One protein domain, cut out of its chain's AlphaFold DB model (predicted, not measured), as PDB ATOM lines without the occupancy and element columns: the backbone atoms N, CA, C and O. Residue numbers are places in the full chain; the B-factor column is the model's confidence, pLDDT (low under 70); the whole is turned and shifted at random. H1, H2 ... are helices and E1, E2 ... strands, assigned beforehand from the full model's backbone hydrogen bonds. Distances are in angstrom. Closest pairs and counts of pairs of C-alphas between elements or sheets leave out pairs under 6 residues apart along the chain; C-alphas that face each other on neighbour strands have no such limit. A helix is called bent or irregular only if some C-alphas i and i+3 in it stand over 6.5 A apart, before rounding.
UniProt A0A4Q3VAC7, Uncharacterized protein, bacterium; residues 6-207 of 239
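This is residues 6 to 207 of the 239 residues of an uncharacterized protein of bacterium (UniProt A0A4Q3VAC7). Three long helices, H1, H2 and H4, lie side by side as a bundle, and the bent helix H3 packs on H2, its first arm crossing H2. Near the last part of H4 is a small head, in which H5 packs on E1 of the two-stranded antiparallel sheet E1 - E2. The printed part has 202 residues, with five named helices and two named strands in the order H1 H2 H3 H4 E1 H5 E2, mostly helix. It is compact, with a radius of gyration of the C-alphas of 18.3 A, and spans 57 by 39 by 27 A.

H1, residues 6 to 37, begins at C-alpha 6 (299.347, 259.216, 291.303) and is 46.4 A long. H2, residues 43 to 70, is 40.4 A long. H3, residues 78 to 104, was assigned as one helix by its hydrogen bonds but is bent, with C-alphas 91 and 94 6.9 A apart; its arms are H3a, residues 78 to 91, and H3b, residues 94 to 104. H4, residues 120 to 145, is 37.6 A long. E1 is residues 152 to 156, H5 166 to 172, and E2 198 to 202, ending at C-alpha 202 (305.199, 271.384, 284.147).

H1 and H2 form a helical hairpin at a shallow tilt of 6 degrees; their closest C-alphas, Gly 35 and Ala 43, are 5.0 A apart. H2 touches H4 at 29 degrees, the same way, closest at the C-alphas of Gly 66 and Phe 142, 3.9 A. H3a touches H2 at a steep tilt of 47 degrees, closest at the C-alphas of Ser 60 and Gly 85, 4.4 A. Between E1 and E2, N 153 and O 201 are 2.8 A apart, within hydrogen-bond range. Each O i to N i+4 pair is within range in H1, H2, H3a, H3b and H5, and 15 of 22 in H4.

The C-alphas of Thr 115 and Asp 149 are the farthest apart, 58.1 A. The printed part has no cut; the links H3 to H4 and H5 to E2 are long. Only residue 160 has pLDDT under 70.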
ATOM      1  N   GLU A   6     299.918 258.008 290.696       72.50
ATOM      2  CA  GLU A   6     299.347 259.216 291.303       72.50
ATOM      3  C   GLU A   6     298.879 260.230 290.245       72.50
ATOM      4  O   GLU A   6     297.749 260.711 290.320       72.50
ATOM      5  N   GLU A   7     299.665 260.466 289.184       74.38
ATOM      6  CA  GLU A   7     299.264 261.323 288.050       74.38
ATOM      7  C   GLU A   7     297.970 260.828 287.389       74.38
ATOM      8  O   GLU A   7     297.083 261.600 287.010       74.38
ATOM      9  N   THR A   8     297.861 259.506 287.235       75.31
ATOM     10  CA  THR A   8     296.692 258.877 286.615       75.31
ATOM     11  C   THR A   8     295.457 259.014 287.506       75.31
ATOM     12  O   THR A   8     294.344 259.165 286.988       75.31
ATOM     13  N   ASP A   9     295.634 259.011 288.829       88.25
ATOM     14  CA  ASP A   9     294.524 259.133 289.767       88.25
ATOM     15  C   ASP A   9     293.969 260.560 289.834       88.25
ATOM     16  O   ASP A   9     292.753 260.725 289.773       88.25
ATOM     17  N   ALA A  10     294.815 261.600 289.813       88.19
ATOM     18  CA  ALA A  10     294.360 262.997 289.825       88.19
ATOM     19  C   ALA A  10     293.510 263.362 288.588       88.19
ATOM     20  O   ALA A  10     292.424 263.944 288.704       88.19
ATOM     21  N   ILE A  11     293.953 262.964 287.389       89.62
ATOM     22  CA  ILE A  11     293.186 263.163 286.145       89.62
ATOM     23  C   ILE A  11     291.886 262.344 286.177       89.62
ATOM     24  O   ILE A  11     290.826 262.829 285.769       89.62
ATOM     25  N   GLY A  12     291.953 261.108 286.684       88.88
ATOM     26  CA  GLY A  12     290.785 260.250 286.866       88.88
ATOM     27  C   GLY A  12     289.760 260.844 287.836       88.88
ATOM     28  O   GLY A  12     288.560 260.824 287.555       88.88
ATOM     29  N   ASP A  13     290.217 261.415 288.946       89.25
ATOM     30  CA  ASP A  13     289.398 262.091 289.949       89.25
ATOM     31  C   ASP A  13     288.690 263.313 289.382       89.25
ATOM     32  O   ASP A  13     287.479 263.462 289.578       89.25
ATOM     33  N   PHE A  14     289.407 264.147 288.625       93.31
ATOM     34  CA  PHE A  14     288.804 265.277 287.927       93.31
ATOM     35  C   PHE A  14     287.726 264.813 286.939       93.31
ATOM     36  O   PHE A  14     286.607 265.326 286.957       93.31
ATOM     37  N   ALA A  15     287.999 263.787 286.126       91.69
ATOM     38  CA  ALA A  15     287.008 263.249 285.194       91.69
ATOM     39  C   ALA A  15     285.756 262.716 285.920       91.69
ATOM     40  O   ALA A  15     284.626 263.003 285.513       91.69
ATOM     41  N   ARG A  16     285.939 261.993 287.036       93.12
ATOM     42  CA  ARG A  16     284.842 261.517 287.897       93.12
ATOM     43  C   ARG A  16     284.052 262.677 288.503       93.12
ATOM     44  O   ARG A  16     282.824 262.606 288.564       93.12
ATOM     45  N   LEU A  17     284.726 263.738 288.946       92.88
ATOM     46  CA  LEU A  17     284.089 264.946 289.466       92.88
ATOM     47  C   LEU A  17     283.202 265.602 288.406       92.88
ATOM     48  O   LEU A  17     282.023 265.825 288.673       92.88
ATOM     49  N   ILE A  18     283.738 265.853 287.209       93.62
ATOM     50  CA  ILE A  18     282.986 266.490 286.123       93.62
ATOM     51  C   ILE A  18     281.787 265.635 285.708       93.62
ATOM     52  O   ILE A  18     280.694 266.170 285.544       93.62
ATOM     53  N   ALA A  19     281.944 264.313 285.607       92.38
ATOM     54  CA  ALA A  19     280.831 263.415 285.299       92.38
ATOM     55  C   ALA A  19     279.722 263.469 286.370       92.38
ATOM     56  O   ALA A  19     278.537 263.530 286.039       92.38
ATOM     57  N   ARG A  20     280.090 263.501 287.661       93.38
ATOM     58  CA  ARG A  20     279.118 263.668 288.757       93.38
ATOM     59  C   ARG A  20     278.418 265.023 288.692       93.38
ATOM     60  O   ARG A  20     277.201 265.072 288.853       93.38
ATOM     61  N   LEU A  21     279.161 266.105 288.461       93.06
ATOM     62  CA  LEU A  21     278.598 267.450 288.340       93.06
ATOM     63  C   LEU A  21     277.642 267.555 287.159       93.06
ATOM     64  O   LEU A  21     276.560 268.103 287.321       93.06
ATOM     65  N   ASP A  22     277.985 266.972 286.011       93.19
ATOM     66  CA  ASP A  22     277.112 266.969 284.840       93.19
ATOM     67  C   ASP A  22     275.777 266.262 285.112       93.19
ATOM     68  O   ASP A  22     274.716 266.793 284.780       93.19
ATOM     69  N   GLY A  23     275.814 265.113 285.798       93.00
ATOM     70  CA  GLY A  23     274.603 264.423 286.245       93.00
ATOM     71  C   GLY A  23     273.768 265.260 287.220       93.00
ATOM     72  O   GLY A  23     272.542 265.296 287.114       93.00
ATOM     73  N   ARG A  24     274.413 265.989 288.142       97.19
ATOM     74  CA  ARG A  24     273.724 266.906 289.067       97.19
ATOM     75  C   ARG A  24     273.147 268.122 288.344       97.19
ATOM     76  O   ARG A  24     272.036 268.521 288.666       97.19
ATOM     77  N   PHE A  25     273.843 268.674 287.354       95.69
ATOM     78  CA  PHE A  25     273.324 269.757 286.521       95.69
ATOM     79  C   PHE A  25     272.095 269.325 285.737       95.69
ATOM     80  O   PHE A  25     271.127 270.072 285.697       95.69
ATOM     81  N   ARG A  26     272.101 268.117 285.164       96.94
ATOM     82  CA  ARG A  26     270.922 267.577 284.483       96.94
ATOM     83  C   ARG A  26     269.729 267.461 285.426       96.94
ATOM     84  O   ARG A  26     268.663 267.974 285.109       96.94
ATOM     85  N   TYR A  27     269.941 266.874 286.600       97.50
ATOM     86  CA  TYR A  27     268.899 266.761 287.619       97.50
ATOM     87  C   TYR A  27     268.328 268.130 288.025       97.50
ATOM     88  O   TYR A  27     267.113 268.313 288.066       97.50
ATOM     89  N   GLU A  28     269.183 269.117 288.297       97.94
ATOM     90  CA  GLU A  28     268.726 270.461 288.670       97.94
ATOM     91  C   GLU A  28     268.034 271.191 287.509       97.94
ATOM     92  O   GLU A  28     267.087 271.938 287.751       97.94
ATOM     93  N   ALA A  29     268.461 270.959 286.265       97.25
ATOM     94  CA  ALA A  29     267.835 271.514 285.070       97.25
ATOM     95  C   ALA A  29     266.417 270.961 284.848       97.25
ATOM     96  O   ALA A  29     265.488 271.729 284.602       97.25
ATOM     97  N   GLU A  30     266.240 269.646 284.991       97.81
ATOM     98  CA  GLU A  30     264.929 268.988 284.956       97.81
ATOM     99  C   GLU A  30     264.024 269.523 286.070       97.81
ATOM    100  O   GLU A  30     262.905 269.966 285.807       97.81
ATOM    101  N   ARG A  31     264.542 269.573 287.303       98.00
ATOM    102  CA  ARG A  31     263.801 270.030 288.483       98.00
ATOM    103  C   ARG A  31     263.329 271.480 288.361       98.00
ATOM    104  O   ARG A  31     262.184 271.776 288.706       98.00
ATOM    105  N   VAL A  32     264.194 272.395 287.912       97.31
ATOM    106  CA  VAL A  32     263.820 273.813 287.778       97.31
ATOM    107  C   VAL A  32     262.855 274.031 286.615       97.31
ATOM    108  O   VAL A  32     261.893 274.780 286.771       97.31
ATOM    109  N   ALA A  33     263.052 273.347 285.483       96.88
ATOM    110  CA  ALA A  33     262.160 273.450 284.331       96.88
ATOM    111  C   ALA A  33     260.751 272.942 284.668       96.88
ATOM    112  O   ALA A  33     259.774 273.645 284.419       96.88
ATOM    113  N   GLU A  34     260.645 271.765 285.295       97.00
ATOM    114  CA  GLU A  34     259.375 271.228 285.796       97.00
ATOM    115  C   GLU A  34     258.717 272.216 286.770       97.00
ATOM    116  O   GLU A  34     257.555 272.581 286.596       97.00
ATOM    117  N   GLY A  35     259.478 272.731 287.740       96.88
ATOM    118  CA  GLY A  35     258.972 273.689 288.717       96.88
ATOM    119  C   GLY A  35     258.414 274.970 288.099       96.88
ATOM    120  O   GLY A  35     257.333 275.410 288.490       96.88
ATOM    121  N   ILE A  36     259.101 275.545 287.110       95.88
ATOM    122  CA  ILE A  36     258.626 276.740 286.399       95.88
ATOM    123  C   ILE A  36     257.376 276.420 285.572       95.88
ATOM    124  O   ILE A  36     256.389 277.153 285.647       95.88
ATOM    125  N   ASN A  37     257.379 275.310 284.830       95.31
ATOM    126  CA  ASN A  37     256.257 274.907 283.977       95.31
ATOM    127  C   ASN A  37     254.980 274.622 284.796       95.31
ATOM    128  O   ASN A  37     253.871 274.924 284.352       95.31
ATOM    129  N   GLU A  38     255.129 274.131 286.027       96.62
ATOM    130  CA  GLU A  38     254.049 273.937 287.005       96.62
ATOM    131  C   GLU A  38     253.711 275.195 287.822       96.62
ATOM    132  O   GLU A  38     252.836 275.162 288.690       96.62
ATOM    133  N   ARG A  39     254.385 276.320 287.550       94.88
ATOM    134  CA  ARG A  39     254.215 277.610 288.240       94.88
ATOM    135  C   ARG A  39     254.503 277.547 289.746       94.88
ATOM    136  O   ARG A  39     253.878 278.260 290.534       94.88
ATOM    137  N   ARG A  40     255.464 276.719 290.167       96.12
ATOM    138  CA  ARG A  40     255.967 276.694 291.547       96.12
ATOM    139  C   ARG A  40     256.816 277.939 291.806       96.12
ATOM    140  O   ARG A  40     257.903 278.086 291.256       96.12
ATOM    141  N   SER A  41     256.341 278.819 292.687       91.75
ATOM    142  CA  SER A  41     256.971 280.122 292.956       91.75
ATOM    143  C   SER A  41     258.382 280.046 293.552       91.75
ATOM    144  O   SER A  41     259.122 281.019 293.449       91.75
ATOM    145  N   THR A  42     258.775 278.922 294.161       95.50
ATOM    146  CA  THR A  42     260.117 278.741 294.746       95.50
ATOM    147  C   THR A  42     261.117 278.085 293.799       95.50
ATOM    148  O   THR A  42     262.300 278.047 294.122       95.50
ATOM    149  N   ALA A  43     260.686 277.597 292.627       96.19
ATOM    150  CA  ALA A  43     261.517 276.758 291.760       96.19
ATOM    151  C   ALA A  43     262.867 277.407 291.419       96.19
ATOM    152  O   ALA A  43     263.909 276.759 291.535       96.19
ATOM    153  N   VAL A  44     262.850 278.695 291.063       96.50
ATOM    154  CA  VAL A  44     264.056 279.452 290.701       96.50
ATOM    155  C   VAL A  44     264.946 279.724 291.917       96.50
ATOM    156  O   VAL A  44     266.153 279.519 291.835       96.50
ATOM    157  N   ALA A  45     264.378 280.113 293.061       96.56
ATOM    158  CA  ALA A  45     265.151 280.378 294.280       96.56
ATOM    159  C   ALA A  45     265.833 279.104 294.822       96.56
ATOM    160  O   ALA A  45     267.011 279.120 295.195       96.56
ATOM    161  N   ASP A  46     265.113 277.979 294.800       97.31
ATOM    162  CA  ASP A  46     265.648 276.673 295.185       97.31
ATOM    163  C   ASP A  46     266.760 276.244 294.217       97.31
ATOM    164  O   ASP A  46     267.806 275.747 294.630       97.31
ATOM    165  N   TRP A  47     266.551 276.436 292.908       97.44
ATOM    166  CA  TRP A  47     267.578 276.195 291.888       97.44
ATOM    167  C   TRP A  47     268.821 277.044 292.113       97.44
ATOM    168  O   TRP A  47     269.923 276.500 292.102       97.44
ATOM    169  N   ARG A  48     268.665 278.345 292.371       97.25
ATOM    170  CA  ARG A  48     269.783 279.269 292.567       97.25
ATOM    171  C   ARG A  48     270.686 278.809 293.709       97.25
ATOM    172  O   ARG A  48     271.898 278.723 293.526       97.25
ATOM    173  N   THR A  49     270.077 278.441 294.836       97.50
ATOM    174  CA  THR A  49     270.779 277.932 296.022       97.50
ATOM    175  C   THR A  49     271.563 276.658 295.704       97.50
ATOM    176  O   THR A  49     272.760 276.576 295.974       97.50
ATOM    177  N   HIS A  50     270.916 275.668 295.081       97.75
ATOM    178  CA  HIS A  50     271.585 274.416 294.726       97.75
ATOM    179  C   HIS A  50     272.685 274.618 293.684       97.75
ATOM    180  O   HIS A  50     273.732 273.975 293.759       97.75
ATOM    181  N   PHE A  51     272.463 275.498 292.708       97.69
ATOM    182  CA  PHE A  51     273.432 275.743 291.653       97.69
ATOM    183  C   PHE A  51     274.692 276.418 292.198       97.69
ATOM    184  O   PHE A  51     275.789 275.978 291.865       97.69
ATOM    185  N   ASP A  52     274.562 277.382 293.113       97.62
ATOM    186  CA  ASP A  52     275.709 277.977 293.810       97.62
ATOM    187  C   ASP A  52     276.536 276.950 294.587       97.62
ATOM    188  O   ASP A  52     277.767 276.952 294.509       97.62
ATOM    189  N   ASP A  53     275.878 276.039 295.306       97.50
ATOM    190  CA  ASP A  53     276.574 274.963 296.009       97.50
ATOM    191  C   ASP A  53     277.313 274.033 295.037       97.50
ATOM    192  O   ASP A  53     278.437 273.607 295.319       97.50
ATOM    193  N   LEU A  54     276.718 273.731 293.877       97.62
ATOM    194  CA  LEU A  54     277.370 272.929 292.839       97.62
ATOM    195  C   LEU A  54     278.584 273.646 292.236       97.62
ATOM    196  O   LEU A  54     279.614 272.999 292.047       97.62
ATOM    197  N   LEU A  55     278.500 274.955 291.976       97.38
ATOM    198  CA  LEU A  55     279.629 275.748 291.477       97.38
ATOM    199  C   LEU A  55     280.768 275.790 292.495       97.38
ATOM    200  O   LEU A  55     281.903 275.458 292.152       97.38
ATOM    201  N   ARG A  56     280.463 276.095 293.765       98.00
ATOM    202  CA  ARG A  56     281.458 276.103 294.848       98.00
ATOM    203  C   ARG A  56     282.174 274.756 294.944       98.00
ATOM    204  O   ARG A  56     283.399 274.708 294.905       98.00
ATOM    205  N   HIS A  57     281.422 273.658 295.051       97.50
ATOM    206  CA  HIS A  57     282.015 272.325 295.176       97.50
ATOM    207  C   HIS A  57     282.778 271.901 293.921       97.50
ATOM    208  O   HIS A  57     283.812 271.243 294.034       97.50
ATOM    209  N   GLY A  58     282.292 272.269 292.736       97.06
ATOM    210  CA  GLY A  58     282.963 271.948 291.487       97.06
ATOM    211  C   GLY A  58     284.305 272.654 291.345       97.06
ATOM    212  O   GLY A  58     285.293 272.000 291.013       97.06
ATOM    213  N   HIS A  59     284.381 273.942 291.684       98.19
ATOM    214  CA  HIS A  59     285.643 274.678 291.691       98.19
ATOM    215  C   HIS A  59     286.608 274.175 292.766       98.19
ATOM    216  O   HIS A  59     287.753 273.884 292.430       98.19
ATOM    217  N   SER A  60     286.154 273.979 294.011       98.44
ATOM    218  CA  SER A  60     287.003 273.414 295.071       98.44
ATOM    219  C   SER A  60     287.563 272.047 294.679       98.44
ATOM    220  O   SER A  60     288.771 271.844 294.716       98.44
ATOM    221  N   GLY A  61     286.709 271.121 294.226       97.06
ATOM    222  CA  GLY A  61     287.153 269.785 293.830       97.06
ATOM    223  C   GLY A  61     288.101 269.796 292.627       97.06
ATOM    224  O   GLY A  61     289.024 268.985 292.568       97.06
ATOM    225  N   SER A  62     287.905 270.723 291.689       97.62
ATOM    226  CA  SER A  62     288.788 270.872 290.529       97.62
ATOM    227  C   SER A  62     290.153 271.411 290.933       97.62
ATOM    228  O   SER A  62     291.163 270.852 290.524       97.62
ATOM    229  N   TYR A  63     290.188 272.434 291.791       98.44
ATOM    230  CA  TYR A  63     291.433 272.970 292.337       98.44
ATOM    231  C   TYR A  63     292.201 271.905 293.134       98.44
ATOM    232  O   TYR A  63     293.392 271.720 292.906       98.44
ATOM    233  N   SER A  64     291.516 271.122 293.980       97.75
ATOM    234  CA  SER A  64     292.124 269.988 294.694       97.75
ATOM    235  C   SER A  64     292.719 268.937 293.758       97.75
ATOM    236  O   SER A  64     293.799 268.424 294.030       97.75
ATOM    237  N   ALA A  65     292.038 268.601 292.656       96.94
ATOM    238  CA  ALA A  65     292.599 267.689 291.659       96.94
ATOM    239  C   ALA A  65     293.869 268.274 291.020       96.94
ATOM    240  O   ALA A  65     294.825 267.542 290.773       96.94
ATOM    241  N   GLY A  66     293.883 269.592 290.809       97.81
ATOM    242  CA  GLY A  66     295.058 270.351 290.402       97.81
ATOM    243  C   GLY A  66     296.234 270.204 291.355       97.81
ATOM    244  O   GLY A  66     297.287 269.742 290.928       97.81
ATOM    245  N   LEU A  67     296.035 270.531 292.634       97.75
ATOM    246  CA  LEU A  67     297.080 270.448 293.660       97.75
ATOM    247  C   LEU A  67     297.737 269.061 293.685       97.75
ATOM    248  O   LEU A  67     298.957 268.962 293.599       97.75
ATOM    249  N   ARG A  68     296.924 267.992 293.663       96.25
ATOM    250  CA  ARG A  68     297.426 266.606 293.613       96.25
ATOM    251  C   ARG A  68     298.279 266.332 292.384       96.25
ATOM    252  O   ARG A  68     299.295 265.658 292.495       96.25
ATOM    253  N   LEU A  69     297.866 266.829 291.216       96.12
ATOM    254  CA  LEU A  69     298.645 266.668 289.989       96.12
ATOM    255  C   LEU A  69     299.983 267.424 290.064       96.12
ATOM    256  O   LEU A  69     300.954 266.976 289.467       96.12
ATOM    257  N   GLY A  70     300.028 268.538 290.802       96.31
ATOM    258  CA  GLY A  70     301.249 269.302 291.077       96.31
ATOM    259  C   GLY A  70     302.164 268.664 292.127       96.31
ATOM    260  O   GLY A  70     303.319 269.056 292.234       96.31
ATOM    261  N   GLY A  71     301.678 267.649 292.853       95.31
ATOM    262  CA  GLY A  71     302.416 266.966 293.919       95.31
ATOM    263  C   GLY A  71     302.109 267.461 295.336       95.31
ATOM    264  O   GLY A  71     302.758 267.009 296.276       95.31
ATOM    265  N   GLU A  72     301.118 268.338 295.504       96.06
ATOM    266  CA  GLU A  72     300.695 268.894 296.796       96.06
ATOM    267  C   GLU A  72     299.459 268.152 297.342       96.06
ATOM    268  O   GLU A  72     298.515 267.859 296.596       96.06
ATOM    269  N   ASP A  73     299.418 267.881 298.653       96.06
ATOM    270  CA  ASP A  73     298.230 267.321 299.308       96.06
ATOM    271  C   ASP A  73     297.172 268.423 299.546       96.06
ATOM    272  O   ASP A  73     297.410 269.366 300.306       96.06
ATOM    273  N   PRO A  74     295.962 268.329 298.956       95.81
ATOM    274  CA  PRO A  74     294.909 269.314 299.182       95.81
ATOM    275  C   PRO A  74     294.463 269.441 300.639       95.81
ATOM    276  O   PRO A  74     293.865 270.461 300.985       95.81
ATOM    277  N   ASP A  75     294.685 268.426 301.480       97.06
ATOM    278  CA  ASP A  75     294.336 268.508 302.899       97.06
ATOM    279  C   ASP A  75     295.222 269.503 303.659       97.06
ATOM    280  O   ASP A  75     294.713 270.189 304.551       97.06
ATOM    281  N   ASP A  76     296.479 269.672 303.244       97.50
ATOM    282  CA  ASP A  76     297.390 270.687 303.790       97.50
ATOM    283  C   ASP A  76     297.005 272.109 303.336       97.50
ATOM    284  O   ASP A  76     297.336 273.095 303.996       97.50
ATOM    285  N   ARG A  77     296.218 272.220 302.253       96.94
ATOM    286  CA  ARG A  77     295.709 273.480 301.676       96.94
ATOM    287  C   ARG A  77     294.185 273.599 301.722       96.94
ATOM    288  O   ARG A  77     293.561 274.221 300.860       96.94
ATOM    289  N   ARG A  78     293.552 273.002 302.735       97.25
ATOM    290  CA  ARG A  78     292.085 272.917 302.835       97.25
ATOM    291  C   ARG A  78     291.379 274.275 302.806       97.25
ATOM    292  O   ARG A  78     290.327 274.397 302.172       97.25
ATOM    293  N   ASP A  79     291.931 275.270 303.494       97.88
ATOM    294  CA  ASP A  79     291.351 276.616 303.536       97.88
ATOM    295  C   ASP A  79     291.435 277.281 302.156       97.88
ATOM    296  O   ASP A  79     290.413 277.749 301.651       97.88
ATOM    297  N   ASP A  80     292.581 277.177 301.476       97.75
ATOM    298  CA  ASP A  80     292.768 277.690 300.113       97.75
ATOM    299  C   ASP A  80     291.806 277.027 299.116       97.75
ATOM    300  O   ASP A  80     291.147 277.705 298.329       97.75
ATOM    301  N   VAL A  81     291.649 275.700 299.179       97.94
ATOM    302  CA  VAL A  81     290.690 274.942 298.351       97.94
ATOM    303  C   VAL A  81     289.257 275.455 298.544       97.94
ATOM    304  O   VAL A  81     288.481 275.578 297.585       97.94
ATOM    305  N   SER A  82     288.879 275.727 299.794       97.88
ATOM    306  CA  SER A  82     287.562 276.263 300.147       97.88
ATOM    307  C   SER A  82     287.387 277.688 299.624       97.88
ATOM    308  O   SER A  82     286.347 278.018 299.047       97.88
ATOM    309  N   ASP A  83     288.410 278.522 299.780       98.31
ATOM    310  CA  ASP A  83     288.372 279.933 299.418       98.31
ATOM    311  C   ASP A  83     288.404 280.147 297.905       98.31
ATOM    312  O   ASP A  83     287.612 280.946 297.405       98.31
ATOM    313  N   VAL A  84     289.175 279.357 297.150       98.25
ATOM    314  CA  VAL A  84     289.121 279.335 295.677       98.25
ATOM    315  C   VAL A  84     287.716 278.978 295.191       98.25
ATOM    316  O   VAL A  84     287.175 279.641 294.302       98.25
ATOM    317  N   GLY A  85     287.078 277.972 295.798       97.81
ATOM    318  CA  GLY A  85     285.713 277.578 295.442       97.81
ATOM    319  C   GLY A  85     284.682 278.680 295.691       97.81
ATOM    320  O   GLY A  85     283.796 278.899 294.862       97.81
ATOM    321  N   LYS A  86     284.794 279.402 296.813       98.31
ATOM    322  CA  LYS A  86     283.929 280.553 297.115       98.31
ATOM    323  C   LYS A  86     284.196 281.711 296.158       98.31
ATOM    324  O   LYS A  86     283.246 282.216 295.570       98.31
ATOM    325  N   ALA A  87     285.462 282.080 295.973       97.88
ATOM    326  CA  ALA A  87     285.867 283.211 295.149       97.88
ATOM    327  C   ALA A  87     285.422 283.044 293.693       97.88
ATOM    328  O   ALA A  87     284.885 283.980 293.107       97.88
ATOM    329  N   LEU A  88     285.576 281.846 293.116       97.44
ATOM    330  CA  LEU A  88     285.136 281.581 291.745       97.44
ATOM    331  C   LEU A  88     283.611 281.551 291.618       97.44
ATOM    332  O   LEU A  88     283.082 282.148 290.683       97.44
ATOM    333  N   ARG A  89     282.894 280.964 292.585       96.94
ATOM    334  CA  ARG A  89     281.424 281.041 292.629       96.94
ATOM    335  C   ARG A  89     280.936 282.489 292.730       96.94
ATOM    336  O   ARG A  89     279.991 282.865 292.043       96.94
ATOM    337  N   ASP A  90     281.574 283.312 293.559       97.25
ATOM    338  CA  ASP A  90     281.223 284.726 293.714       97.25
ATOM    339  C   ASP A  90     281.548 285.531 292.448       97.25
ATOM    340  O   ASP A  90     280.744 286.359 292.023       97.25
ATOM    341  N   LEU A  91     282.668 285.244 291.782       95.62
ATOM    342  CA  LEU A  91     283.013 285.841 290.491       95.62
ATOM    343  C   LEU A  91     281.989 285.485 289.399       95.62
ATOM    344  O   LEU A  91     281.700 286.298 288.523       95.62
ATOM    345  N   GLU A  92     281.417 284.284 289.454       95.94
ATOM    346  CA  GLU A  92     280.391 283.823 288.513       95.94
ATOM    347  C   GLU A  92     278.980 284.321 288.842       95.94
ATOM    348  O   GLU A  92     278.098 284.249 287.980       95.94
ATOM    349  N   SER A  93     278.780 284.898 290.034       95.19
ATOM    350  CA  SER A  93     277.471 285.344 290.527       95.19
ATOM    351  C   SER A  93     276.752 286.300 289.567       95.19
ATOM    352  O   SER A  93     275.532 286.227 289.406       95.19
ATOM    353  N   TYR A  94     277.509 287.154 288.871       94.31
ATOM    354  CA  TYR A  94     276.978 288.069 287.861       94.31
ATOM    355  C   TYR A  94     276.319 287.320 286.691       94.31
ATOM    356  O   TYR A  94     275.198 287.640 286.291       94.31
ATOM    357  N   TYR A  95     276.977 286.283 286.169       94.19
ATOM    358  CA  TYR A  95     276.451 285.479 285.062       94.19
ATOM    359  C   TYR A  95     275.282 284.602 285.505       94.19
ATOM    360  O   TYR A  95     274.299 284.454 284.771       94.19
ATOM    361  N   THR A  96     275.353 284.058 286.721       95.50
ATOM    362  CA  THR A  96     274.261 283.257 287.275       95.50
ATOM    363  C   THR A  96     273.027 284.097 287.584       95.50
ATOM    364  O   THR A  96     271.927 283.598 287.389       95.50
ATOM    365  N   ALA A  97     273.179 285.366 287.980       95.88
ATOM    366  CA  ALA A  97     272.052 286.288 288.144       95.88
ATOM    367  C   ALA A  97     271.367 286.583 286.800       95.88
ATOM    368  O   ALA A  97     270.143 286.602 286.712       95.88
ATOM    369  N   GLY A  98     272.141 286.736 285.718       95.25
ATOM    370  CA  GLY A  98     271.575 286.827 284.369       95.25
ATOM    371  C   GLY A  98     270.800 285.565 283.970       95.25
ATOM    372  O   GLY A  98     269.722 285.654 283.395       95.25
ATOM    373  N   PHE A  99     271.314 284.383 284.317       96.12
ATOM    374  CA  PHE A  99     270.614 283.119 284.076       96.12
ATOM    375  C   PHE A  99     269.337 282.988 284.924       96.12
ATOM    376  O   PHE A  99     268.310 282.543 284.422       96.12
ATOM    377  N   GLU A 100     269.375 283.423 286.179       96.06
ATOM    378  CA  GLU A 100     268.198 283.488 287.042       96.06
ATOM    379  C   GLU A 100     267.098 284.358 286.426       96.06
ATOM    380  O   GLU A 100     265.966 283.899 286.291       96.06
ATOM    381  N   ASN A 101     267.442 285.565 285.966       95.06
ATOM    382  CA  ASN A 101     266.493 286.448 285.284       95.06
ATOM    383  C   ASN A 101     265.899 285.780 284.040       95.06
ATOM    384  O   ASN A 101     264.689 285.817 283.844       95.06
ATOM    385  N   ASP A 102     266.717 285.082 283.246       94.56
ATOM    386  CA  ASP A 102     266.219 284.376 282.064       94.56
ATOM    387  C   ASP A 102     265.224 283.251 282.408       94.56
ATOM    388  O   ASP A 102     264.313 282.974 281.623       94.56
ATOM    389  N   LEU A 103     265.380 282.606 283.570       93.88
ATOM    390  CA  LEU A 103     264.440 281.604 284.083       93.88
ATOM    391  C   LEU A 103     263.143 282.242 284.607       93.88
ATOM    392  O   LEU A 103     262.073 281.673 284.399       93.88
ATOM    393  N   VAL A 104     263.224 283.403 285.265       92.88
ATOM    394  CA  VAL A 104     262.057 284.139 285.790       92.88
ATOM    395  C   VAL A 104     261.225 284.743 284.663       92.88
ATOM    396  O   VAL A 104     260.004 284.587 284.646       92.88
ATOM    397  N   ASP A 105     261.882 285.402 283.713       90.38
ATOM    398  CA  ASP A 105     261.227 286.142 282.635       90.38
ATOM    399  C   ASP A 105     260.752 285.225 281.496       90.38
ATOM    400  O   ASP A 105     260.035 285.665 280.595       90.38
ATOM    401  N   GLY A 106     261.139 283.943 281.521       78.50
ATOM    402  CA  GLY A 106     260.825 282.987 280.461       78.50
ATOM    403  C   GLY A 106     261.503 283.365 279.145       78.50
ATOM    404  O   GLY A 106     260.875 283.366 278.085       78.50
ATOM    405  N   HIS A 107     262.783 283.733 279.198       81.44
ATOM    406  CA  HIS A 107     263.491 284.247 278.031       81.44
ATOM    407  C   HIS A 107     263.595 283.175 276.931       81.44
ATOM    408  O   HIS A 107     263.938 282.017 277.181       81.44
ATOM    409  N   THR A 108     263.356 283.577 275.676       75.38
ATOM    410  CA  THR A 108     263.246 282.679 274.507       75.38
ATOM    411  C   THR A 108     264.373 281.648 274.348       75.38
ATOM    412  O   THR A 108     264.071 280.526 273.935       75.38
ATOM    413  N   PRO A 109     265.653 281.939 274.676       88.38
ATOM    414  CA  PRO A 109     266.711 280.940 274.558       88.38
ATOM    415  C   PRO A 109     266.460 279.674 275.385       88.38
ATOM    416  O   PRO A 109     266.894 278.606 274.967       88.38
ATOM    417  N   LEU A 110     265.743 279.761 276.510       91.56
ATOM    418  CA  LEU A 110     265.466 278.626 277.398       91.56
ATOM    419  C   LEU A 110     264.140 277.923 277.093       91.56
ATOM    420  O   LEU A 110     263.914 276.820 277.585       91.56
ATOM    421  N   LEU A 111     263.283 278.537 276.276       93.56
ATOM    422  CA  LEU A 111     261.986 277.976 275.928       93.56
ATOM    423  C   LEU A 111     262.084 277.000 274.761       93.56
ATOM    424  O   LEU A 111     262.799 277.222 273.781       93.56
ATOM    425  N   ASP A 112     261.301 275.939 274.838       93.50
ATOM    426  CA  ASP A 112     260.952 275.129 273.690       93.50
ATOM    427  C   ASP A 112     260.065 275.954 272.727       93.50
ATOM    428  O   ASP A 112     259.062 276.526 273.157       93.50
ATOM    429  N   PRO A 113     260.430 276.070 271.438       91.19
ATOM    430  CA  PRO A 113     259.745 276.960 270.503       91.19
ATOM    431  C   PRO A 113     258.344 276.468 270.120       91.19
ATOM    432  O   PRO A 113     257.539 277.269 269.655       91.19
ATOM    433  N   GLU A 114     258.052 275.177 270.293       94.06
ATOM    434  CA  GLU A 114     256.760 274.589 269.939       94.06
ATOM    435  C   GLU A 114     255.771 274.696 271.101       94.06
ATOM    436  O   GLU A 114     254.602 275.027 270.904       94.06
ATOM    437  N   THR A 115     256.240 274.438 272.321       95.25
ATOM    438  CA  THR A 115     255.383 274.396 273.516       95.25
ATOM    439  C   THR A 115     255.376 275.702 274.310       95.25
ATOM    440  O   THR A 115     254.463 275.927 275.103       95.25
ATOM    441  N   GLY A 116     256.386 276.561 274.131       93.94
ATOM    442  CA  GLY A 116     256.599 277.757 274.950       93.94
ATOM    443  C   GLY A 116     256.983 277.455 276.404       93.94
ATOM    444  O   GLY A 116     257.024 278.370 277.222       93.94
ATOM    445  N   LEU A 117     257.243 276.186 276.736       95.50
ATOM    446  CA  LEU A 117     257.650 275.740 278.066       95.50
ATOM    447  C   LEU A 117     259.168 275.823 278.226       95.50
ATOM    448  O   LEU A 117     259.908 275.744 277.247       95.50
ATOM    449  N   VAL A 118     259.652 275.934 279.463       95.69
ATOM    450  CA  VAL A 118     261.092 275.857 279.743       95.69
ATOM    451  C   VAL A 118     261.601 274.467 279.360       95.69
ATOM    452  O   VAL A 118     261.067 273.457 279.822       95.69
ATOM    453  N   ASN A 119     262.639 274.426 278.523       95.81
ATOM    454  CA  ASN A 119     263.260 273.200 278.040       95.81
ATOM    455  C   ASN A 119     264.457 272.815 278.941       95.81
ATOM    456  O   ASN A 119     265.451 273.554 278.977       95.81
ATOM    457  N   PRO A 120     264.413 271.664 279.638       96.38
ATOM    458  CA  PRO A 120     265.467 271.267 280.570       96.38
ATOM    459  C   PRO A 120     266.820 271.022 279.891       96.38
ATOM    460  O   PRO A 120     267.850 271.328 280.487       96.38
ATOM    461  N   ASP A 121     266.859 270.566 278.635       95.31
ATOM    462  CA  ASP A 121     268.124 270.364 277.914       95.31
ATOM    463  C   ASP A 121     268.836 271.693 277.647       95.31
ATOM    464  O   ASP A 121     270.065 271.774 277.707       95.31
ATOM    465  N   ARG A 122     268.079 272.767 277.396       95.19
ATOM    466  CA  ARG A 122     268.651 274.108 277.197       95.19
ATOM    467  C   ARG A 122     269.163 274.709 278.501       95.19
ATOM    468  O   ARG A 122     270.231 275.325 278.512       95.19
ATOM    469  N   VAL A 123     268.443 274.485 279.601       95.81
ATOM    470  CA  VAL A 123     268.904 274.840 280.950       95.81
ATOM    471  C   VAL A 123     270.189 274.069 281.279       95.81
ATOM    472  O   VAL A 123     271.191 274.684 281.648       95.81
ATOM    473  N   HIS A 124     270.214 272.751 281.046       95.56
ATOM    474  CA  HIS A 124     271.392 271.898 281.252       95.56
ATOM    475  C   HIS A 124     272.583 272.365 280.411       95.56
ATOM    476  O   HIS A 124     273.680 272.537 280.944       95.56
ATOM    477  N   ALA A 125     272.377 272.641 279.122       91.38
ATOM    478  CA  ALA A 125     273.424 273.124 278.222       91.38
ATOM    479  C   ALA A 125     274.074 274.418 278.730       91.38
ATOM    480  O   ALA A 125     275.299 274.552 278.677       91.38
ATOM    481  N   ARG A 126     273.283 275.345 279.283       93.19
ATOM    482  CA  ARG A 126     273.813 276.572 279.886       93.19
ATOM    483  C   ARG A 126     274.553 276.308 281.193       93.19
ATOM    484  O   ARG A 126     275.635 276.856 281.383       93.19
ATOM    485  N   MET A 127     274.041 275.435 282.062       94.69
ATOM    486  CA  MET A 127     274.751 275.027 283.286       94.69
ATOM    487  C   MET A 127     276.118 274.396 282.969       94.69
ATOM    488  O   MET A 127     277.105 274.672 283.648       94.69
ATOM    489  N   ARG A 128     276.223 273.615 281.885       91.31
ATOM    490  CA  ARG A 128     277.491 273.001 281.449       91.31
ATOM    491  C   ARG A 128     278.575 274.005 281.058       91.31
ATOM    492  O   ARG A 128     279.751 273.650 281.119       91.31
ATOM    493  N   MET A 129     278.223 275.238 280.686       89.44
ATOM    494  CA  MET A 129     279.222 276.275 280.391       89.44
ATOM    495  C   MET A 129     280.091 276.578 281.619       89.44
ATOM    496  O   MET A 129     281.302 276.741 281.488       89.44
ATOM    497  N   TYR A 130     279.502 276.543 282.815       91.44
ATOM    498  CA  TYR A 130     280.206 276.774 284.075       91.44
ATOM    499  C   TYR A 130     281.167 275.622 284.416       91.44
ATOM    500  O   TYR A 130     282.312 275.852 284.800       91.44
ATOM    501  N   ALA A 131     280.774 274.367 284.151       89.56
ATOM    502  CA  ALA A 131     281.698 273.228 284.259       89.56
ATOM    503  C   ALA A 131     282.890 273.332 283.293       89.56
ATOM    504  O   ALA A 131     283.967 272.814 283.585       89.56
ATOM    505  N   GLY A 132     282.736 274.023 282.161       86.38
ATOM    506  CA  GLY A 132     283.845 274.294 281.249       86.38
ATOM    507  C   GLY A 132     284.999 275.033 281.933       86.38
ATOM    508  O   GLY A 132     286.164 274.702 281.700       86.38
ATOM    509  N   ARG A 133     284.683 275.996 282.810       93.81
ATOM    510  CA  ARG A 133     285.680 276.801 283.526       93.81
ATOM    511  C   ARG A 133     286.424 276.018 284.605       93.81
ATOM    512  O   ARG A 133     287.581 276.304 284.895       93.81
ATOM    513  N   MET A 134     285.797 274.982 285.154       96.69
ATOM    514  CA  MET A 134     286.386 274.144 286.201       96.69
ATOM    515  C   MET A 134     287.686 273.456 285.758       96.69
ATOM    516  O   MET A 134     288.558 273.206 286.583       96.69
ATOM    517  N   ARG A 135     287.888 273.239 284.451       95.56
ATOM    518  CA  ARG A 135     289.193 272.816 283.918       95.56
ATOM    519  C   ARG A 135     290.283 273.871 284.128       95.56
ATOM    520  O   ARG A 135     291.390 273.520 284.517       95.56
ATOM    521  N   GLY A 136     289.977 275.149 283.898       96.19
ATOM    522  CA  GLY A 136     290.897 276.244 284.205       96.19
ATOM    523  C   GLY A 136     291.245 276.280 285.691       96.19
ATOM    524  O   GLY A 136     292.411 276.402 286.051       96.19
ATOM    525  N   THR A 137     290.257 276.055 286.557       98.12
ATOM    526  CA  THR A 137     290.477 275.928 288.006       98.12
ATOM    527  C   THR A 137     291.390 274.755 288.363       98.12
ATOM    528  O   THR A 137     292.269 274.912 289.204       98.12
ATOM    529  N   ALA A 138     291.234 273.602 287.707       98.12
ATOM    530  CA  ALA A 138     292.134 272.468 287.900       98.12
ATOM    531  C   ALA A 138     293.562 272.773 287.422       98.12
ATOM    532  O   ALA A 138     294.522 272.458 288.118       98.12
ATOM    533  N   ASN A 139     293.718 273.453 286.284       97.88
ATOM    534  CA  ASN A 139     295.029 273.902 285.809       97.88
ATOM    535  C   ASN A 139     295.666 274.962 286.724       97.88
ATOM    536  O   ASN A 139     296.884 274.978 286.855       97.88
ATOM    537  N   ALA A 140     294.869 275.814 287.377       98.19
ATOM    538  CA  ALA A 140     295.373 276.752 288.382       98.19
ATOM    539  C   ALA A 140     295.897 276.000 289.611       98.19
ATOM    540  O   ALA A 140     297.028 276.224 290.019       98.19
ATOM    541  N   GLY A 141     295.136 275.024 290.117       98.25
ATOM    542  CA  GLY A 141     295.611 274.152 291.195       98.25
ATOM    543  C   GLY A 141     296.860 273.357 290.814       98.25
ATOM    544  O   GLY A 141     297.721 273.148 291.655       98.25
ATOM    545  N   PHE A 142     296.991 272.941 289.549       98.31
ATOM    546  CA  PHE A 142     298.189 272.255 289.060       98.31
ATOM    547  C   PHE A 142     299.427 273.151 289.106       98.31
ATOM    548  O   PHE A 142     300.462 272.727 289.616       98.31
ATOM    549  N   ALA A 143     299.313 274.395 288.633       98.00
ATOM    550  CA  ALA A 143     300.397 275.366 288.741       98.00
ATOM    551  C   ALA A 143     300.738 275.665 290.211       98.00
ATOM    552  O   ALA A 143     301.904 275.600 290.585       98.00
ATOM    553  N   ASP A 144     299.729 275.905 291.051       97.94
ATOM    554  CA  ASP A 144     299.907 276.259 292.465       97.94
ATOM    555  C   ASP A 144     300.443 275.116 293.336       97.94
ATOM    556  O   ASP A 144     301.046 275.375 294.375       97.94
ATOM    557  N   GLY A 145     300.167 273.864 292.964       97.50
ATOM    558  CA  GLY A 145     300.684 272.678 293.649       97.50
ATOM    559  C   GLY A 145     302.085 272.279 293.191       97.50
ATOM    560  O   GLY A 145     302.709 271.445 293.833       97.50
ATOM    561  N   SER A 146     302.571 272.852 292.088       97.44
ATOM    562  CA  SER A 146     303.921 272.601 291.582       97.44
ATOM    563  C   SER A 146     304.962 273.425 292.346       97.44
ATOM    564  O   SER A 146     304.639 274.404 293.022       97.44
ATOM    565  N   SER A 147     306.243 273.067 292.215       96.69
ATOM    566  CA  SER A 147     307.321 273.850 292.827       96.69
ATOM    567  C   SER A 147     307.330 275.298 292.296       96.69
ATOM    568  O   SER A 147     307.173 275.519 291.092       96.69
ATOM    569  N   PRO A 148     307.566 276.311 293.156       96.81
ATOM    570  CA  PRO A 148     307.595 277.723 292.751       96.81
ATOM    571  C   PRO A 148     308.753 278.082 291.799       96.81
ATOM    572  O   PRO A 148     308.778 279.188 291.245       96.81
ATOM    573  N   ASP A 149     309.709 277.164 291.630       97.25
ATOM    574  CA  ASP A 149     310.843 277.274 290.709       97.25
ATOM    575  C   ASP A 149     310.641 276.462 289.415       97.25
ATOM    576  O   ASP A 149     311.519 276.469 288.551       97.25
ATOM    577  N   SER A 150     309.517 275.751 289.263       96.94
ATOM    578  CA  SER A 150     309.230 274.974 288.055       96.94
ATOM    579  C   SER A 150     308.894 275.880 286.868       96.94
ATOM    580  O   SER A 150     308.175 276.871 286.994       96.94
ATOM    581  N   ASP A 151     309.359 275.485 285.683       98.38
ATOM    582  CA  ASP A 151     308.967 276.114 284.425       98.38
ATOM    583  C   ASP A 151     307.579 275.619 283.995       98.38
ATOM    584  O   ASP A 151     307.385 274.429 283.719       98.38
ATOM    585  N   VAL A 152     306.622 276.539 283.877       98.38
ATOM    586  CA  VAL A 152     305.278 276.269 283.364       98.38
ATOM    587  C   VAL A 152     305.216 276.614 281.882       98.38
ATOM    588  O   VAL A 152     305.294 277.776 281.478       98.38
ATOM    589  N   TRP A 153     305.042 275.596 281.048       98.44
ATOM    590  CA  TRP A 153     304.942 275.748 279.602       98.44
ATOM    591  C   TRP A 153     303.485 275.788 279.162       98.44
ATOM    592  O   TRP A 153     302.735 274.831 279.357       98.44
ATOM    593  N   TRP A 154     303.091 276.871 278.495       97.81
ATOM    594  CA  TRP A 154     301.804 276.956 277.817       97.81
ATOM    595  C   TRP A 154     301.916 276.302 276.437       97.81
ATOM    596  O   TRP A 154     302.537 276.835 275.516       97.81
ATOM    597  N   ARG A 155     301.320 275.121 276.271       96.38
ATOM    598  CA  ARG A 155     301.391 274.346 275.028       96.38
ATOM    599  C   ARG A 155     300.126 274.545 274.202       96.38
ATOM    600  O   ARG A 155     299.009 274.351 274.679       96.38
ATOM    601  N   LEU A 156     300.301 274.884 272.926       94.38
ATOM    602  CA  LEU A 156     299.207 274.839 271.960       94.38
ATOM    603  C   LEU A 156     298.799 273.379 271.747       94.38
ATOM    604  O   LEU A 156     299.617 272.566 271.319       94.38
ATOM    605  N   GLY A 157     297.541 273.039 272.025       87.50
ATOM    606  CA  GLY A 157     297.051 271.688 271.770       87.50
ATOM    607  C   GLY A 157     296.907 271.376 270.274       87.50
ATOM    608  O   GLY A 157     297.006 272.263 269.417       87.50
ATOM    609  N   PRO A 158     296.611 270.107 269.941       80.75
ATOM    610  CA  PRO A 158     296.718 269.560 268.584       80.75
ATOM    611  C   PRO A 158     295.733 270.163 267.570       80.75
ATOM    612  O   PRO A 158     295.915 270.016 266.363       80.75
ATOM    613  N   LYS A 159     294.684 270.851 268.031       79.12
ATOM    614  CA  LYS A 159     293.679 271.494 267.173       79.12
ATOM    615  C   LYS A 159     294.103 272.923 266.819       79.12
ATOM    616  O   LYS A 159     293.473 273.881 267.262       79.12
ATOM    617  N   ALA A 160     295.167 273.044 266.021       62.84
ATOM    618  CA  ALA A 160     295.802 274.320 265.666       62.84
ATOM    619  C   ALA A 160     294.835 275.370 265.079       62.84
ATOM    620  O   ALA A 160     294.996 276.561 265.329       62.84
ATOM    621  N   GLU A 161     293.804 274.937 264.350       70.06
ATOM    622  CA  GLU A 161     292.815 275.818 263.707       70.06
ATOM    623  C   GLU A 161     291.810 276.465 264.685       70.06
ATOM    624  O   GLU A 161     291.000 277.292 264.275       70.06
ATOM    625  N   VAL A 162     291.831 276.098 265.974       81.56
ATOM    626  CA  VAL A 162     290.812 276.492 266.973       81.56
ATOM    627  C   VAL A 162     291.402 277.367 268.092       81.56
ATOM    628  O   VAL A 162     290.803 277.535 269.156       81.56
ATOM    629  N   HIS A 163     292.594 277.922 267.880       89.62
ATOM    630  CA  HIS A 163     293.246 278.815 268.837       89.62
ATOM    631  C   HIS A 163     292.797 280.262 268.625       89.62
ATOM    632  O   HIS A 163     292.678 280.728 267.493       89.62
ATOM    633  N   CYS A 164     292.547 280.986 269.715       94.44
ATOM    634  CA  CYS A 164     292.311 282.426 269.644       94.44
ATOM    635  C   CYS A 164     293.641 283.195 269.520       94.44
ATOM    636  O   CYS A 164     294.701 282.603 269.744       94.44
ATOM    637  N   PRO A 165     293.614 284.505 269.203       95.81
ATOM    638  CA  PRO A 165     294.829 285.315 269.079       95.81
ATOM    639  C   PRO A 165     295.727 285.341 270.327       95.81
ATOM    640  O   PRO A 165     296.934 285.511 270.186       95.81
ATOM    641  N   ASP A 166     295.171 285.122 271.524       96.31
ATOM    642  CA  ASP A 166     295.933 285.133 272.783       96.31
ATOM    643  C   ASP A 166     296.779 283.863 272.964       96.31
ATOM    644  O   ASP A 166     297.851 283.894 273.563       96.31
ATOM    645  N   CYS A 167     296.315 282.727 272.431       95.81
ATOM    646  CA  CYS A 167     296.965 281.428 272.602       95.81
ATOM    647  C   CYS A 167     298.425 281.394 272.108       95.81
ATOM    648  O   CYS A 167     299.280 280.968 272.885       95.81
ATOM    649  N   PRO A 168     298.761 281.813 270.866       96.31
ATOM    650  CA  PRO A 168     300.152 281.825 270.417       96.31
ATOM    651  C   PRO A 168     301.015 282.818 271.204       96.31
ATOM    652  O   PRO A 168     302.188 282.537 271.405       96.31
ATOM    653  N   VAL A 169     300.447 283.925 271.696       97.44
ATOM    654  CA  VAL A 169     301.176 284.903 272.524       97.44
ATOM    655  C   VAL A 169     301.560 284.293 273.875       97.44
ATOM    656  O   VAL A 169     302.711 284.390 274.288       97.44
ATOM    657  N   LEU A 170     300.623 283.612 274.543       97.75
ATOM    658  CA  LEU A 170     300.878 282.928 275.817       97.75
ATOM    659  C   LEU A 170     301.876 281.768 275.670       97.75
ATOM    660  O   LEU A 170     302.695 281.535 276.562       97.75
ATOM    661  N   ALA A 171     301.823 281.060 274.539       97.38
ATOM    662  CA  ALA A 171     302.766 279.994 274.217       97.38
ATOM    663  C   ALA A 171     304.184 280.526 273.957       97.38
ATOM    664  O   ALA A 171     305.141 279.977 274.496       97.38
ATOM    665  N   ASP A 172     304.320 281.603 273.175       98.00
ATOM    666  CA  ASP A 172     305.614 282.222 272.839       98.00
ATOM    667  C   ASP A 172     306.298 282.856 274.060       98.00
ATOM    668  O   ASP A 172     307.518 282.832 274.177       98.00
ATOM    669  N   ALA A 173     305.510 283.354 275.018       98.06
ATOM    670  CA  ALA A 173     306.008 283.914 276.273       98.06
ATOM    671  C   ALA A 173     306.409 282.861 277.330       98.06
ATOM    672  O   ALA A 173     306.833 283.233 278.422       98.06
ATOM    673  N   SER A 174     306.295 281.562 277.030       97.75
ATOM    674  CA  SER A 174     306.768 280.495 277.926       97.75
ATOM    675  C   SER A 174     308.309 280.420 277.978       97.75
ATOM    676  O   SER A 174     308.966 280.731 276.981       97.75
ATOM    677  N   PRO A 175     308.911 279.926 279.080       98.38
ATOM    678  CA  PRO A 175     308.256 279.416 280.285       98.38
ATOM    679  C   PRO A 175     307.785 280.524 281.236       98.38
ATOM    680  O   PRO A 175     308.388 281.590 281.339       98.38
ATOM    681  N   TRP A 176     306.712 280.225 281.963       98.25
ATOM    682  CA  TRP A 176     306.184 281.038 283.054       98.25
ATOM    683  C   TRP A 176     306.624 280.463 284.398       98.25
ATOM    684  O   TRP A 176     306.823 279.257 284.520       98.25
ATOM    685  N   ARG A 177     306.692 281.301 285.433       97.31
ATOM    686  CA  ARG A 177     306.686 280.818 286.823       97.31
ATOM    687  C   ARG A 177     305.241 280.658 287.299       97.31
ATOM    688  O   ARG A 177     304.408 281.462 286.858       97.31
ATOM    689  N   PRO A 178     304.930 279.716 288.212       96.44
ATOM    690  CA  PRO A 178     303.568 279.526 288.715       96.44
ATOM    691  C   PRO A 178     302.913 280.822 289.215       96.44
ATOM    692  O   PRO A 178     301.791 281.132 288.832       96.44
ATOM    693  N   ASP A 179     303.658 281.645 289.960       95.50
ATOM    694  CA  ASP A 179     303.202 282.926 290.522       95.50
ATOM    695  C   ASP A 179     302.993 284.042 289.479       95.50
ATOM    696  O   ASP A 179     302.331 285.044 289.756       95.50
ATOM    697  N   THR A 180     303.552 283.887 288.278       96.81
ATOM    698  CA  THR A 180     303.437 284.858 287.175       96.81
ATOM    699  C   THR A 180     302.405 284.465 286.120       96.81
ATOM    700  O   THR A 180     302.120 285.256 285.218       96.81
ATOM    701  N   LEU A 181     301.841 283.259 286.213       96.00
ATOM    702  CA  LEU A 181     300.871 282.748 285.256       96.00
ATOM    703  C   LEU A 181     299.505 283.424 285.478       96.00
ATOM    704  O   LEU A 181     298.695 282.991 286.289       96.00
ATOM    705  N   GLY A 182     299.243 284.509 284.745       94.81
ATOM    706  CA  GLY A 182     298.054 285.349 284.958       94.81
ATOM    707  C   GLY A 182     296.702 284.706 284.609       94.81
ATOM    708  O   GLY A 182     295.664 285.222 285.009       94.81
ATOM    709  N   THR A 183     296.691 283.604 283.857       96.88
ATOM    710  CA  THR A 183     295.496 282.799 283.555       96.88
ATOM    711  C   THR A 183     295.911 281.374 283.214       96.88
ATOM    712  O   THR A 183     297.080 281.113 282.949       96.88
ATOM    713  N   THR A 184     294.963 280.444 283.161       97.44
ATOM    714  CA  THR A 184     295.204 279.050 282.779       97.44
ATOM    715  C   THR A 184     294.315 278.624 281.611       97.44
ATOM    716  O   THR A 184     293.258 279.221 281.362       97.44
ATOM    717  N   PRO A 185     294.682 277.572 280.857       95.69
ATOM    718  CA  PRO A 185     293.821 277.050 279.809       95.69
ATOM    719  C   PRO A 185     292.458 276.620 280.365       95.69
ATOM    720  O   PRO A 185     292.354 275.718 281.198       95.69
ATOM    721  N   GLY A 186     291.401 277.277 279.882       93.69
ATOM    722  CA  GLY A 186     290.031 277.102 280.371       93.69
ATOM    723  C   GLY A 186     289.612 278.076 281.482       93.69
ATOM    724  O   GLY A 186     288.479 277.979 281.938       93.69
ATOM    725  N   GLY A 187     290.472 279.016 281.895       94.62
ATOM    726  CA  GLY A 187     290.227 279.981 282.980       94.62
ATOM    727  C   GLY A 187     289.192 281.072 282.682       94.62
ATOM    728  O   GLY A 187     288.682 281.696 283.612       94.62
ATOM    729  N   ASN A 188     288.795 281.209 281.410       93.69
ATOM    730  CA  ASN A 188     287.864 282.217 280.893       93.69
ATOM    731  C   ASN A 188     288.445 283.637 280.695       93.69
ATOM    732  O   ASN A 188     287.676 284.553 280.427       93.69
ATOM    733  N   ASP A 189     289.772 283.817 280.753       94.62
ATOM    734  CA  ASP A 189     290.413 285.145 280.608       94.62
ATOM    735  C   ASP A 189     291.003 285.414 279.209       94.62
ATOM    736  O   ASP A 189     291.553 286.481 278.952       94.62
ATOM    737  N   THR A 190     290.886 284.452 278.290       94.81
ATOM    738  CA  THR A 190     291.295 284.591 276.878       94.81
ATOM    739  C   THR A 190     290.067 284.645 275.976       94.81
ATOM    740  O   THR A 190     288.982 284.214 276.372       94.81
ATOM    741  N   ALA A 191     290.228 285.061 274.721       94.88
ATOM    742  CA  ALA A 191     289.146 285.034 273.734       94.88
ATOM    743  C   ALA A 191     288.603 283.613 273.440       94.88
ATOM    744  O   ALA A 191     287.490 283.465 272.934       94.88
ATOM    745  N   CYS A 192     289.346 282.555 273.788       92.25
ATOM    746  CA  CYS A 192     288.852 281.173 273.762       92.25
ATOM    747  C   CYS A 192     287.856 280.849 274.886       92.25
ATOM    748  O   CYS A 192     287.190 279.809 274.818       92.25
ATOM    749  N   LEU A 193     287.777 281.678 275.930       91.69
ATOM    750  CA  LEU A 193     286.966 281.437 277.122       91.69
ATOM    751  C   LEU A 193     287.307 280.064 277.751       91.69
ATOM    752  O   LEU A 193     288.468 279.643 277.804       91.69
ATOM    753  N   PHE A 194     286.299 279.321 278.201       89.50
ATOM    754  CA  PHE A 194     286.457 277.960 278.721       89.50
ATOM    755  C   PHE A 194     286.731 276.893 277.635       89.50
ATOM    756  O   PHE A 194     287.087 275.755 277.957       89.50
ATOM    757  N   HIS A 195     286.637 277.247 276.347       89.88
ATOM    758  CA  HIS A 195     286.861 276.348 275.204       89.88
ATOM    759  C   HIS A 195     288.322 276.284 274.725       89.88
ATOM    760  O   HIS A 195     288.601 275.712 273.673       89.88
ATOM    761  N   CYS A 196     289.264 276.861 275.477       91.56
ATOM    762  CA  CYS A 196     290.682 276.896 275.109       91.56
ATOM    763  C   CYS A 196     291.255 275.491 274.849       91.56
ATOM    764  O   CYS A 196     291.146 274.616 275.700       91.56
ATOM    765  N   ASN A 197     291.895 275.261 273.702       91.81
ATOM    766  CA  ASN A 197     292.514 273.966 273.385       91.81
ATOM    767  C   ASN A 197     293.993 273.897 273.789       91.81
ATOM    768  O   ASN A 197     294.701 273.023 273.311       91.81
ATOM    769  N   CYS A 198     294.477 274.838 274.598       94.38
ATOM    770  CA  CYS A 198     295.833 274.786 275.132       94.38
ATOM    771  C   CYS A 198     295.898 273.898 276.377       94.38
ATOM    772  O   CYS A 198     294.881 273.681 277.042       94.38
ATOM    773  N   ASP A 199     297.109 273.454 276.688       95.00
ATOM    774  CA  ASP A 199     297.440 272.626 277.841       95.00
ATOM    775  C   ASP A 199     298.603 273.277 278.613       95.00
ATOM    776  O   ASP A 199     299.399 274.018 278.033       95.00
ATOM    777  N   LEU A 200     298.709 273.004 279.916       97.06
ATOM    778  CA  LEU A 200     299.920 273.311 280.682       97.06
ATOM    779  C   LEU A 200     300.839 272.092 280.700       97.06
ATOM    780  O   LEU A 200     300.364 270.960 280.775       97.06
ATOM    781  N   GLU A 201     302.143 272.325 280.666       97.69
ATOM    782  CA  GLU A 201     303.164 271.306 280.884       97.69
ATOM    783  C   GLU A 201     304.149 271.812 281.941       97.69
ATOM    784  O   GLU A 201     304.746 272.872 281.769       97.69
ATOM    785  N   ILE A 202     304.299 271.063 283.033       97.62
ATOM    786  CA  ILE A 202     305.199 271.384 284.147       97.62
ATOM    787  C   ILE A 202     306.038 270.138 284.406       97.62
ATOM    788  O   ILE A 202     305.486 269.061 284.604       97.62
ATOM    789  N   GLU A 203     307.365 270.252 284.306       95.00
ATOM    790  CA  GLU A 203     308.300 269.132 284.536       95.00
ATOM    791  C   GLU A 203     307.992 267.862 283.708       95.00
ATOM    792  O   GLU A 203     308.265 266.733 284.109       95.00
ATOM    793  N   GLY A 204     307.429 268.042 282.507       94.44
ATOM    794  CA  GLY A 204     307.033 266.947 281.613       94.44
ATOM    795  C   GLY A 204     305.662 266.328 281.920       94.44
ATOM    796  O   GLY A 204     305.224 265.436 281.190       94.44
ATOM    797  N   ILE A 205     304.962 266.814 282.946       94.38
ATOM    798  CA  ILE A 205     303.586 266.437 283.276       94.38
ATOM    799  C   ILE A 205     302.632 267.380 282.548       94.38
ATOM    800  O   ILE A 205     302.678 268.598 282.710       94.38
ATOM    801  N   THR A 206     301.745 266.812 281.731       95.19
ATOM    802  CA  THR A 206     300.671 267.566 281.075       95.19
ATOM    803  C   THR A 206     299.486 267.726 282.023       95.19
ATOM    804  O   THR A 206     298.983 266.733 282.550       95.19
ATOM    805  N   GLY A 207     299.014 268.961 282.174       94.75
ATOM    806  CA  GLY A 207     297.838 269.326 282.956       94.75
ATOM    807  C   GLY A 207     296.509 268.859 282.353       94.75
ATOM    808  O   GLY A 207     296.429 267.967 281.501       94.75
TER     809      GLY A 207